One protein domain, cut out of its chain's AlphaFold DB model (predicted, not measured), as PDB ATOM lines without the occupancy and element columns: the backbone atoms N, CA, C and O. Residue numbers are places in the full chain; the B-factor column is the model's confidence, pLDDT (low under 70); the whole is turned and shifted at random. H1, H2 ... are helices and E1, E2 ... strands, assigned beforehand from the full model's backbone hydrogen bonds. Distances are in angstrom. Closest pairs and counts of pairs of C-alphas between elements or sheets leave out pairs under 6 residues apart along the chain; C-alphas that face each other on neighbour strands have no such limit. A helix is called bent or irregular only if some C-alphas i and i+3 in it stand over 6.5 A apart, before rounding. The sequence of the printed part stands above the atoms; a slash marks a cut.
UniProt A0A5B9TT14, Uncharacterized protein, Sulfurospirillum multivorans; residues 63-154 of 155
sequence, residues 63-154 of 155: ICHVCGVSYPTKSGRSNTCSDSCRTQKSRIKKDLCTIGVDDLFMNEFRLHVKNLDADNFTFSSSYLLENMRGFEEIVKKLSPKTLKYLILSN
ATOM      1  N   ILE A  63      51.460  15.914   1.411       79.56
ATOM      2  CA  ILE A  63      50.674  15.612   0.223       79.56
ATOM      3  C   ILE A  63      50.331  16.939  -0.452       79.56
ATOM      4  O   ILE A  63      49.862  17.885   0.177       79.56
ATOM      5  N   CYS A  64      50.603  17.061  -1.749       83.94
ATOM      6  CA  CYS A  64      50.186  18.237  -2.504       83.94
ATOM      7  C   CYS A  64      48.667  18.211  -2.681       83.94
ATOM      8  O   CYS A  64      48.146  17.320  -3.344       83.94
ATOM      9  N   HIS A  65      47.952  19.232  -2.205       86.31
ATOM     10  CA  HIS A  65      46.483  19.237  -2.268       86.31
ATOM     11  C   HIS A  65      45.937  19.327  -3.702       86.31
ATOM     12  O   HIS A  65      44.743  19.197  -3.934       86.31
ATOM     13  N   VAL A  66      46.800  19.609  -4.684       85.38
ATOM     14  CA  VAL A  66      46.413  19.751  -6.092       85.38
ATOM     15  C   VAL A  66      46.646  18.465  -6.876       85.38
ATOM     16  O   VAL A  66      45.787  18.081  -7.665       85.38
ATOM     17  N   CYS A  67      47.802  17.818  -6.699       81.62
ATOM     18  CA  CYS A  67      48.172  16.636  -7.483       81.62
ATOM     19  C   CYS A  67      48.219  15.332  -6.677       81.62
ATOM     20  O   CYS A  67      48.340  14.276  -7.284       81.62
ATOM     21  N   GLY A  68      48.116  15.376  -5.347       79.38
ATOM     22  CA  GLY A  68      48.178  14.199  -4.473       79.38
ATOM     23  C   GLY A  68      49.578  13.605  -4.290       79.38
ATOM     24  O   GLY A  68      49.741  12.650  -3.544       79.38
ATOM     25  N   VAL A  69      50.606  14.162  -4.940       83.00
ATOM     26  CA  VAL A  69      51.982  13.664  -4.818       83.00
ATOM     27  C   VAL A  69      52.560  14.052  -3.460       83.00
ATOM     28  O   VAL A  69      52.466  15.214  -3.053       83.00
ATOM     29  N   SER A  70      53.181  13.078  -2.798       78.94
ATOM     30  CA  SER A  70      53.998  13.282  -1.604       78.94
ATOM     31  C   SER A  70      55.299  13.996  -1.974       78.94
ATOM     32  O   SER A  70      55.993  13.578  -2.902       78.94
ATOM     33  N   TYR A  71      55.620  15.091  -1.292       73.38
ATOM     34  CA  TYR A  71      56.829  15.865  -1.547       73.38
ATOM     35  C   TYR A  71      57.451  16.378  -0.245       73.38
ATOM     36  O   TYR A  71      56.732  16.731   0.699       73.38
ATOM     37  N   PRO A  72      58.788  16.472  -0.196       69.50
ATOM     38  CA  PRO A  72      59.463  17.040   0.952       69.50
ATOM     39  C   PRO A  72      59.213  18.544   1.036       69.50
ATOM     40  O   PRO A  72      59.406  19.272   0.056       69.50
ATOM     41  N   THR A  73      58.852  19.043   2.219       65.44
ATOM     42  CA  THR A  73      58.823  20.493   2.446       65.44
ATOM     43  C   THR A  73      60.062  20.948   3.199       65.44
ATOM     44  O   THR A  73      60.372  20.477   4.289       65.44
ATOM     45  N   LYS A  74      60.777  21.916   2.619       56.78
ATOM     46  CA  LYS A  74      61.660  22.790   3.396       56.78
ATOM     47  C   LYS A  74      60.752  23.820   4.064       56.78
ATOM     48  O   LYS A  74      59.935  24.434   3.373       56.78
ATOM     49  N   SER A  75      60.846  23.919   5.387       48.59
ATOM     50  CA  SER A  75      60.129  24.841   6.279       48.59
ATOM     51  C   SER A  75      59.441  26.027   5.570       48.59
ATOM     52  O   SER A  75      60.089  26.910   5.012       48.59
ATOM     53  N   GLY A  76      58.100  26.049   5.593       51.09
ATOM     54  CA  GLY A  76      57.296  27.234   5.244       51.09
ATOM     55  C   GLY A  76      56.528  27.229   3.910       51.09
ATOM     56  O   GLY A  76      55.809  28.189   3.639       51.09
ATOM     57  N   ARG A  77      56.600  26.183   3.069       54.66
ATOM     58  CA  ARG A  77      55.788  26.077   1.830       54.66
ATOM     59  C   ARG A  77      54.780  24.930   1.927       54.66
ATOM     60  O   ARG A  77      55.055  23.822   1.494       54.66
ATOM     61  N   SER A  78      53.619  25.204   2.515       64.38
ATOM     62  CA  SER A  78      52.843  24.160   3.201       64.38
ATOM     63  C   SER A  78      51.885  23.291   2.376       64.38
ATOM     64  O   SER A  78      51.440  22.293   2.912       64.38
ATOM     65  N   ASN A  79      51.527  23.600   1.118       72.88
ATOM     66  CA  ASN A  79      50.361  22.926   0.494       72.88
ATOM     67  C   ASN A  79      50.476  22.579  -1.008       72.88
ATOM     68  O   ASN A  79      49.531  22.038  -1.585       72.88
ATOM     69  N   THR A  80      51.571  22.937  -1.688       80.75
ATOM     70  CA  THR A  80      51.739  22.702  -3.136       80.75
ATOM     71  C   THR A  80      53.190  22.396  -3.494       80.75
ATOM     72  O   THR A  80      54.073  23.162  -3.112       80.75
ATOM     73  N   CYS A  81      53.424  21.363  -4.306       83.19
ATOM     74  CA  CYS A  81      54.766  20.880  -4.655       83.19
ATOM     75  C   CYS A  81      55.500  21.674  -5.752       83.19
ATOM     76  O   CYS A  81      56.701  21.503  -5.931       83.19
ATOM     77  N   SER A  82      54.805  22.531  -6.509       84.69
ATOM     78  CA  SER A  82      55.385  23.287  -7.630       84.69
ATOM     79  C   SER A  82      54.634  24.592  -7.908       84.69
ATOM     80  O   SER A  82      53.484  24.761  -7.489       84.69
ATOM     81  N   ASP A  83      55.249  25.504  -8.669       86.12
ATOM     82  CA  ASP A  83      54.605  26.752  -9.112       86.12
ATOM     83  C   ASP A  83      53.410  26.499 -10.047       86.12
ATOM     84  O   ASP A  83      52.408  27.223 -10.005       86.12
ATOM     85  N   SER A  84      53.460  25.413 -10.824       88.19
ATOM     86  CA  SER A  84      52.314  24.935 -11.604       88.19
ATOM     87  C   SER A  84      51.140  24.574 -10.685       88.19
ATOM     88  O   SER A  84      50.032  25.096 -10.846       88.19
ATOM     89  N   CYS A  85      51.392  23.786  -9.631       87.50
ATOM     90  CA  CYS A  85      50.373  23.450  -8.632       87.50
ATOM     91  C   CYS A  85      49.855  24.689  -7.889       87.50
ATOM     92  O   CYS A  85      48.660  24.789  -7.617       87.50
ATOM     93  N   ARG A  86      50.707  25.677  -7.604       86.75
ATOM     94  CA  ARG A  86      50.289  26.951  -6.996       86.75
ATOM     95  C   ARG A  86      49.334  27.739  -7.898       86.75
ATOM     96  O   ARG A  86      48.304  28.236  -7.435       86.75
ATOM     97  N   THR A  87      49.642  27.821  -9.188       88.56
ATOM     98  CA  THR A  87      48.777  28.473 -10.183       88.56
ATOM     99  C   THR A  87      47.446  27.734 -10.303       88.56
ATOM    100  O   THR A  87      46.374  28.341 -10.288       88.56
ATOM    101  N   GLN A  88      47.497  26.403 -10.343       88.81
ATOM    102  CA  GLN A  88      46.321  25.547 -10.425       88.81
ATOM    103  C   GLN A  88      45.433  25.640  -9.179       88.81
ATOM    104  O   GLN A  88      44.216  25.708  -9.328       88.81
ATOM    105  N   LYS A  89      46.012  25.730  -7.974       90.31
ATOM    106  CA  LYS A  89      45.278  25.981  -6.723       90.31
ATOM    107  C   LYS A  89      44.432  27.249  -6.812       90.31
ATOM    108  O   LYS A  89      43.274  27.242  -6.411       90.31
ATOM    109  N   SER A  90      44.994  28.325  -7.359       90.00
ATOM    110  CA  SER A  90      44.280  29.600  -7.504       90.00
ATOM    111  C   SER A  90      43.086  29.482  -8.458       90.00
ATOM    112  O   SER A  90      42.021  30.024  -8.174       90.00
ATOM    113  N   ARG A  91      43.232  28.718  -9.551       92.19
ATOM    114  CA  ARG A  91      42.131  28.430 -10.488       92.19
ATOM    115  C   ARG A  91      41.034  27.587  -9.838       92.19
ATOM    116  O   ARG A  91      39.883  27.990  -9.870       92.19
ATOM    117  N   ILE A  92      41.408  26.498  -9.164       92.88
ATOM    118  CA  ILE A  92      40.462  25.620  -8.455       92.88
ATOM    119  C   ILE A  92      39.642  26.410  -7.431       92.88
ATOM    120  O   ILE A  92      38.430  26.252  -7.364       92.88
ATOM    121  N   LYS A  93      40.284  27.293  -6.656       91.50
ATOM    122  CA  LYS A  93      39.573  28.154  -5.702       91.50
ATOM    123  C   LYS A  93      38.543  29.051  -6.385       91.50
ATOM    124  O   LYS A  93      37.439  29.185  -5.876       91.50
ATOM    125  N   LYS A  94      38.887  29.636  -7.536       93.62
ATOM    126  CA  LYS A  94      37.952  30.453  -8.315       93.62
ATOM    127  C   LYS A  94      36.761  29.622  -8.802       93.62
ATOM    128  O   LYS A  94      35.635  30.081  -8.657       93.62
ATOM    129  N   ASP A  95      37.009  28.412  -9.300       93.56
ATOM    130  CA  ASP A  95      35.962  27.495  -9.775       93.56
ATOM    131  C   ASP A  95      35.015  27.065  -8.638       93.56
ATOM    132  O   ASP A  95      33.808  26.985  -8.827       93.56
ATOM    133  N   LEU A  96      35.542  26.834  -7.430       95.44
ATOM    134  CA  LEU A  96      34.726  26.527  -6.247       95.44
ATOM    135  C   LEU A  96      33.823  27.712  -5.858       95.44
ATOM    136  O   LEU A  96      32.643  27.521  -5.567       95.44
ATOM    137  N   CYS A  97      34.345  28.941  -5.912       93.81
ATOM    138  CA  CYS A  97      33.549  30.137  -5.642       93.81
ATOM    139  C   CYS A  97      32.420  30.334  -6.665       93.81
ATOM    140  O   CYS A  97      31.334  30.764  -6.287       93.81
ATOM    141  N   THR A  98      32.638  30.026  -7.950       94.75
ATOM    142  CA  THR A  98      31.601  30.220  -8.981       94.75
ATOM    143  C   THR A  98      30.447  29.230  -8.877       94.75
ATOM    144  O   THR A  98      29.354  29.533  -9.349       94.75
ATOM    145  N   ILE A  99      30.659  28.066  -8.259       94.19
ATOM    146  CA  ILE A  99      29.607  27.060  -8.046       94.19
ATOM    147  C   ILE A  99      28.938  27.170  -6.668       94.19
ATOM    148  O   ILE A  99      28.083  26.347  -6.352       94.19
ATOM    149  N   GLY A 100      29.289  28.190  -5.876       91.56
ATOM    150  CA  GLY A 100      28.633  28.489  -4.603       91.56
ATOM    151  C   GLY A 100      29.108  27.646  -3.422       91.56
ATOM    152  O   GLY A 100      28.343  27.463  -2.485       91.56
ATOM    153  N   VAL A 101      30.342  27.130  -3.447       93.50
ATOM    154  CA  VAL A 101      30.932  26.458  -2.276       93.50
ATOM    155  C   VAL A 101      31.138  27.481  -1.158       93.50
ATOM    156  O   VAL A 101      32.060  28.298  -1.217       93.50
ATOM    157  N   ASP A 102      30.254  27.437  -0.165       91.88
ATOM    158  CA  ASP A 102      30.219  28.317   0.999       91.88
ATOM    159  C   ASP A 102      30.669  27.596   2.284       91.88
ATOM    160  O   ASP A 102      31.031  26.415   2.279       91.88
ATOM    161  N   ASP A 103      30.679  28.316   3.408       92.00
ATOM    162  CA  ASP A 103      31.119  27.766   4.695       92.00
ATOM    163  C   ASP A 103      30.197  26.645   5.199       92.00
ATOM    164  O   ASP A 103      30.664  25.711   5.854       92.00
ATOM    165  N   LEU A 104      28.900  26.698   4.874       91.94
ATOM    166  CA  LEU A 104      27.938  25.661   5.251       91.94
ATOM    167  C   LEU A 104      28.237  24.355   4.512       91.94
ATOM    168  O   LEU A 104      28.349  23.308   5.151       91.94
ATOM    169  N   PHE A 105      28.455  24.426   3.197       94.44
ATOM    170  CA  PHE A 105      28.899  23.290   2.400       94.44
ATOM    171  C   PHE A 105      30.209  22.720   2.941       94.44
ATOM    172  O   PHE A 105      30.332  21.510   3.101       94.44
ATOM    173  N   MET A 106      31.194  23.576   3.234       92.75
ATOM    174  CA  MET A 106      32.505  23.127   3.710       92.75
ATOM    175  C   MET A 106      32.436  22.451   5.083       92.75
ATOM    176  O   MET A 106      33.169  21.488   5.322       92.75
ATOM    177  N   ASN A 107      31.567  22.927   5.976       89.12
ATOM    178  CA  ASN A 107      31.336  22.297   7.273       89.12
ATOM    179  C   ASN A 107      30.700  20.915   7.117       89.12
ATOM    180  O   ASN A 107      31.200  19.958   7.705       89.12
ATOM    181  N   GLU A 108      29.667  20.798   6.283       87.50
ATOM    182  CA  GLU A 108      29.023  19.514   5.999       87.50
ATOM    183  C   GLU A 108      30.002  18.546   5.313       87.50
ATOM    184  O   GLU A 108      30.176  17.412   5.749       87.50
ATOM    185  N   PHE A 109      30.743  19.010   4.305       91.38
ATOM    186  CA  PHE A 109      31.734  18.215   3.576       91.38
ATOM    187  C   PHE A 109      32.784  17.582   4.503       91.38
ATOM    188  O   PHE A 109      33.162  16.422   4.329       91.38
ATOM    189  N   ARG A 110      33.247  18.319   5.522       87.56
ATOM    190  CA  ARG A 110      34.227  17.825   6.504       87.56
ATOM    191  C   ARG A 110      33.715  16.660   7.348       87.56
ATOM    192  O   ARG A 110      34.533  15.859   7.792       87.56
ATOM    193  N   LEU A 111      32.404  16.538   7.552       88.00
ATOM    194  CA  LEU A 111      31.819  15.395   8.262       88.00
ATOM    195  C   LEU A 111      31.961  14.097   7.454       88.00
ATOM    196  O   LEU A 111      32.087  13.018   8.031       88.00
ATOM    197  N   HIS A 112      32.013  14.217   6.127       88.69
ATOM    198  CA  HIS A 112      32.014  13.096   5.186       88.69
ATOM    199  C   HIS A 112      33.400  12.764   4.617       88.69
ATOM    200  O   HIS A 112      33.610  11.657   4.129       88.69
ATOM    201  N   VAL A 113      34.367  13.687   4.704       86.31
ATOM    202  CA  VAL A 113      35.658  13.609   3.989       86.31
ATOM    203  C   VAL A 113      36.454  12.321   4.230       86.31
ATOM    204  O   VAL A 113      37.112  11.831   3.316       86.31
ATOM    205  N   LYS A 114      36.375  11.736   5.431       84.31
ATOM    206  CA  LYS A 114      37.101  10.502   5.787       84.31
ATOM    207  C   LYS A 114      36.629   9.270   5.011       84.31
ATOM    208  O   LYS A 114      37.377   8.304   4.914       84.31
ATOM    209  N   ASN A 115      35.411   9.313   4.473       85.19
ATOM    210  CA  ASN A 115      34.822   8.230   3.692       85.19
ATOM    211  C   ASN A 115      35.037   8.414   2.184       85.19
ATOM    212  O   ASN A 115      34.552   7.601   1.405       85.19
ATOM    213  N   LEU A 116      35.724   9.482   1.764       85.81
ATOM    214  CA  LEU A 116      35.935   9.805   0.358       85.81
ATOM    215  C   LEU A 116      37.309   9.343  -0.119       85.81
ATOM    216  O   LEU A 116      38.316   9.477   0.579       85.81
ATOM    217  N   ASP A 117      37.345   8.883  -1.364       89.12
ATOM    218  CA  ASP A 117      38.568   8.550  -2.080       89.12
ATOM    219  C   ASP A 117      38.886   9.670  -3.084       89.12
ATOM    220  O   ASP A 117      38.075  10.013  -3.954       89.12
ATOM    221  N   ALA A 118      40.073  10.261  -2.938       88.06
ATOM    222  CA  ALA A 118      40.555  11.363  -3.763       88.06
ATOM    223  C   ALA A 118      40.797  10.963  -5.229       88.06
ATOM    224  O   ALA A 118      40.792  11.837  -6.102       88.06
ATOM    225  N   ASP A 119      41.000   9.674  -5.502       88.94
ATOM    226  CA  ASP A 119      41.264   9.141  -6.838       88.94
ATOM    227  C   ASP A 119      40.026   8.491  -7.479       88.94
ATOM    228  O   ASP A 119      39.987   8.318  -8.700       88.94
ATOM    229  N   ASN A 120      38.965   8.228  -6.707       92.88
ATOM    230  CA  ASN A 120      37.710   7.664  -7.206       92.88
ATOM    231  C   ASN A 120      36.572   8.698  -7.235       92.88
ATOM    232  O   ASN A 120      35.726   8.773  -6.341       92.88
ATOM    233  N   PHE A 121      36.529   9.490  -8.310       94.12
ATOM    234  CA  PHE A 121      35.524  10.546  -8.479       94.12
ATOM    235  C   PHE A 121      34.084  10.022  -8.469       94.12
ATOM    236  O   PHE A 121      33.230  10.617  -7.815       94.12
ATOM    237  N   THR A 122      33.805   8.932  -9.189       94.56
ATOM    238  CA  THR A 122      32.442   8.401  -9.323       94.56
ATOM    239  C   THR A 122      31.890   7.973  -7.970       94.56
ATOM    240  O   THR A 122      30.782   8.364  -7.616       94.56
ATOM    241  N   PHE A 123      32.680   7.230  -7.189       96.00
ATOM    242  CA  PHE A 123      32.294   6.824  -5.840       96.00
ATOM    243  C   PHE A 123      32.073   8.035  -4.927       96.00
ATOM    244  O   PHE A 123      31.002   8.173  -4.340       96.00
ATOM    245  N   SER A 124      33.055   8.938  -4.854       94.38
ATOM    246  CA  SER A 124      33.001  10.095  -3.960       94.38
ATOM    247  C   SER A 124      31.847  11.045  -4.304       94.38
ATOM    248  O   SER A 124      31.192  11.564  -3.407       94.38
ATOM    249  N   SER A 125      31.550  11.246  -5.592       95.81
ATOM    250  CA  SER A 125      30.409  12.055  -6.037       95.81
ATOM    251  C   SER A 125      29.071  11.419  -5.642       95.81
ATOM    252  O   SER A 125      28.237  12.088  -5.035       95.81
ATOM    253  N   SER A 126      28.888  10.118  -5.897       95.12
ATOM    254  CA  SER A 126      27.670   9.397  -5.499       95.12
ATOM    255  C   SER A 126      27.459   9.420  -3.986       95.12
ATOM    256  O   SER A 126      26.365   9.742  -3.527       95.12
ATOM    257  N   TYR A 127      28.517   9.175  -3.206       95.62
ATOM    258  CA  TYR A 127      28.458   9.233  -1.747       95.62
ATOM    259  C   TYR A 127      27.994  10.611  -1.251       95.62
ATOM    260  O   TYR A 127      27.124  10.707  -0.385       95.62
ATOM    261  N   LEU A 128      28.540  11.693  -1.815       95.62
ATOM    262  CA  LEU A 128      28.146  13.054  -1.448       95.62
ATOM    263  C   LEU A 128      26.701  13.368  -1.850       95.62
ATOM    264  O   LEU A 128      25.993  13.996  -1.073       95.62
ATOM    265  N   LEU A 129      26.230  12.917  -3.014       96.00
ATOM    266  CA  LEU A 129      24.832  13.111  -3.426       96.00
ATOM    267  C   LEU A 129      23.848  12.392  -2.491       96.00
ATOM    268  O   LEU A 129      22.772  12.917  -2.201       96.00
ATOM    269  N   GLU A 130      24.219  11.217  -1.982       94.94
ATOM    270  CA  GLU A 130      23.395  10.453  -1.043       94.94
ATOM    271  C   GLU A 130      23.334  11.096   0.348       94.94
ATOM    272  O   GLU A 130      22.257  11.134   0.956       94.94
ATOM    273  N   ASN A 131      24.467  11.623   0.828       92.38
ATOM    274  CA  ASN A 131      24.638  12.070   2.213       92.38
ATOM    275  C   ASN A 131      24.535  13.595   2.407       92.38
ATOM    276  O   ASN A 131      24.247  14.045   3.511       92.38
ATOM    277  N   MET A 132      24.694  14.396   1.349       93.31
ATOM    278  CA  MET A 132      24.639  15.867   1.383       93.31
ATOM    279  C   MET A 132      23.518  16.425   0.499       93.31
ATOM    280  O   MET A 132      23.724  17.347  -0.292       93.31
ATOM    281  N   ARG A 133      22.299  15.889   0.636       89.81
ATOM    282  CA  ARG A 133      21.140  16.255  -0.210       89.81
ATOM    283  C   ARG A 133      20.842  17.760  -0.248       89.81
ATOM    284  O   ARG A 133      20.446  18.274  -1.286       89.81
ATOM    285  N   GLY A 134      21.085  18.482   0.850       91.94
ATOM    286  CA  GLY A 134      20.926  19.945   0.909       91.94
ATOM    287  C   GLY A 134      21.866  20.727  -0.020       91.94
ATOM    288  O   GLY A 134      21.626  21.901  -0.282       91.94
ATOM    289  N   PHE A 135      22.903  20.075  -0.550       95.31
ATOM    290  CA  PHE A 135      23.916  20.659  -1.425       95.31
ATOM    291  C   PHE A 135      24.025  19.945  -2.780       95.31
ATOM    292  O   PHE A 135      25.033  20.086  -3.473       95.31
ATOM    293  N   GLU A 136      22.998  19.194  -3.185       94.81
ATOM    294  CA  GLU A 136      22.985  18.395  -4.418       94.81
ATOM    295  C   GLU A 136      23.430  19.197  -5.656       94.81
ATOM    296  O   GLU A 136      24.269  18.744  -6.436       94.81
ATOM    297  N   GLU A 137      22.935  20.428  -5.799       95.94
ATOM    298  CA  GLU A 137      23.263  21.316  -6.920       95.94
ATOM    299  C   GLU A 137      24.730  21.766  -6.943       95.94
ATOM    300  O   GLU A 137      25.278  22.028  -8.015       95.94
ATOM    301  N   ILE A 138      25.384  21.840  -5.781       96.12
ATOM    302  CA  ILE A 138      26.824  22.112  -5.686       96.12
ATOM    303  C   ILE A 138      27.595  20.846  -6.052       96.12
ATOM    304  O   ILE A 138      28.501  20.900  -6.885       96.12
ATOM    305  N   VAL A 139      27.206  19.699  -5.486       95.62
ATOM    306  CA  VAL A 139      27.884  18.413  -5.712       95.62
ATOM    307  C   VAL A 139      27.866  18.034  -7.195       95.62
ATOM    308  O   VAL A 139      28.911  17.697  -7.745       95.62
ATOM    309  N   LYS A 140      26.730  18.200  -7.887       95.81
ATOM    310  CA  LYS A 140      26.617  17.962  -9.340       95.81
ATOM    311  C   LYS A 140      27.535  18.844 -10.190       95.81
ATOM    312  O   LYS A 140      27.890  18.460 -11.303       95.81
ATOM    313  N   LYS A 141      27.907  20.030  -9.698       96.62
ATOM    314  CA  LYS A 141      28.795  20.975 -10.396       96.62
ATOM    315  C   LYS A 141      30.274  20.750 -10.080       96.62
ATOM    316  O   LYS A 141      31.125  21.374 -10.717       96.62
ATOM    317  N   LEU A 142      30.609  19.874  -9.131       96.00
ATOM    318  CA  LEU A 142      31.999  19.548  -8.827       96.00
ATOM    319  C   LEU A 142      32.631  18.758  -9.975       96.00
ATOM    320  O   LEU A 142      32.205  17.666 -10.336       96.00
ATOM    321  N   SER A 143      33.729  19.290 -10.504       95.75
ATOM    322  CA  SER A 143      34.623  18.535 -11.381       95.75
ATOM    323  C   SER A 143      35.467  17.525 -10.582       95.75
ATOM    324  O   SER A 143      35.729  17.751  -9.391       95.75
ATOM    325  N   PRO A 144      36.024  16.481 -11.229       94.31
ATOM    326  CA  PRO A 144      36.978  15.571 -10.586       94.31
ATOM    327  C   PRO A 144      38.148  16.288  -9.918       94.31
ATOM    328  O   PRO A 144      38.555  15.967  -8.804       94.31
ATOM    329  N   LYS A 145      38.650  17.334 -10.573       93.31
ATOM    330  CA  LYS A 145      39.771  18.137 -10.091       93.31
ATOM    331  C   LYS A 145      39.425  18.948  -8.840       93.31
ATOM    332  O   LYS A 145      40.242  19.026  -7.926       93.31
ATOM    333  N   THR A 146      38.249  19.573  -8.802       94.38
ATOM    334  CA  THR A 146      37.795  20.358  -7.643       94.38
ATOM    335  C   THR A 146      37.456  19.447  -6.467       94.38
ATOM    336  O   THR A 146      37.837  19.767  -5.346       94.38
ATOM    337  N   LEU A 147      36.828  18.287  -6.713       94.56
ATOM    338  CA  LEU A 147      36.521  17.313  -5.663       94.56
ATOM    339  C   LEU A 147      37.798  16.735  -5.042       94.56
ATOM    340  O   LEU A 147      37.955  16.779  -3.824       94.56
ATOM    341  N   LYS A 148      38.756  16.293  -5.867       92.50
ATOM    342  CA  LYS A 148      40.059  15.809  -5.391       92.50
ATOM    343  C   LYS A 148      40.765  16.844  -4.512       92.50
ATOM    344  O   LYS A 148      41.266  16.511  -3.443       92.50
ATOM    345  N   TYR A 149      40.759  18.112  -4.928       93.50
ATOM    346  CA  TYR A 149      41.341  19.193  -4.133       93.50
ATOM    347  C   TYR A 149      40.650  19.385  -2.777       93.50
ATOM    348  O   TYR A 149      41.334  19.602  -1.775       93.50
ATOM    349  N   LEU A 150      39.315  19.320  -2.737       91.56
ATOM    350  CA  LEU A 150      38.548  19.442  -1.497       91.56
ATOM    351  C   LEU A 150      38.864  18.299  -0.529       91.56
ATOM    352  O   LEU A 150      39.104  18.575   0.645       91.56
ATOM    353  N   ILE A 151      38.925  17.058  -1.023       89.56
ATOM    354  CA  ILE A 151      39.256  15.875  -0.216       89.56
ATOM    355  C   ILE A 151      40.657  16.031   0.382       89.56
ATOM    356  O   ILE A 151      40.806  16.069   1.599       89.56
ATOM    357  N   LEU A 152      41.673  16.238  -0.461       86.12
ATOM    358  CA  LEU A 152      43.069  16.337  -0.017       86.12
ATOM    359  C   LEU A 152      43.342  17.537   0.901       86.12
ATOM    360  O   LEU A 152      44.308  17.522   1.650       86.12
ATOM    361  N   SER A 153      42.532  18.596   0.827       86.81
ATOM    362  CA  SER A 153      42.691  19.774   1.690       86.81
ATOM    363  C   SER A 153      42.033  19.632   3.065       86.81
ATOM    364  O   SER A 153      42.203  20.533   3.886       86.81
ATOM    365  N   ASN A 154      41.234  18.583   3.291       81.75
ATOM    366  CA  ASN A 154      40.467  18.376   4.526       81.75
ATOM    367  C   ASN A 154      40.711  16.994   5.173       81.75
ATOM    368  O   ASN A 154      40.021  16.670   6.139       81.75
TER     369      ASN A 154
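What this domain is: This is residues 63 to 154 of the 155 residues of an uncharacterized protein of Sulfurospirillum multivorans (UniProt A0A5B9TT14). A short helix, H5, forms the core, and the long helix H1 runs past it on one side, crossing it near a right angle. H2, H3 and H4 gather at one end of the domain, where H3 and H4 make a helical hairpin, while at the other end a loop, residues 63 to 82 with the short strand E1, makes an open arch. The printed part has 92 residues, with one named strand and five named helices in the order E1, H1, H2, H3, H4, H5, and its class is mostly helix. It is compact, with a radius of gyration of the C-alphas of 13.3 A, yet elongated in outline, with spans of 41 by 25 by 20 A.

How they stand to each other: E1, residues 70 to 72, pairs with no named strand. It is apart from H1, residues 83 to 98, H2, residues 103 to 115, H3, residues 121 to 131, H4, residues 133 to 139, and H5, residues 144 to 152. H1 touches H5 with residues 92 to 96 alone; the closest C-alphas, of Ile 92 and Thr 146, are 6.0 A apart, and the lines stand about perpendicular at 77 degrees. H1 is apart from H2, H3 and H4. H2 is close to H5 but not clearly touching, the closest C-alphas being those of Val 113 and Ile 151, 6.0 A apart. H3 and H4 touch at a shallow tilt of 30 degrees, opposite ways, as a hairpin, with the closest C-alphas those of Leu 129 and Glu 136, 5.7 A apart. H3 and H5 only just touch, with 3 pairs of C-alphas within 8 A, the closest being those of Phe 121 and Pro 144, 5.6 A apart. In H1, H3 and H5 every O i to N i+4 pair is within hydrogen-bond range; in H2 it is 5 of 9, and in H4 1 of 3, beside 3 of 4 O i to N i+3 pairs.

Where its parts are: E1 begins at C-alpha 70, (53.998, 13.282, -1.604). H1 is the longest helix, 23.3 A from C-alpha 83 at (54.605, 26.752, -9.112) to C-alpha 98. H2 measures 19.9 A, H3 15.3 A and H5 12.2 A, the last ending at C-alpha 152, (43.069, 16.337, -0.017). H2 and H4 are irregular: C-alphas 111 and 114 are 7.6 A apart, and C-alphas 134 and 137 are 8.3 A apart.

The domain as a whole: The two C-alphas farthest apart, those of Lys 74 and Arg 133, are 41.2 A apart. The printed part has no cut; its links are tight but for the short one from E1 to H1, and no link is long. Mean pLDDT of the printed part is 87.7, and residues 72 to 78 are under 70.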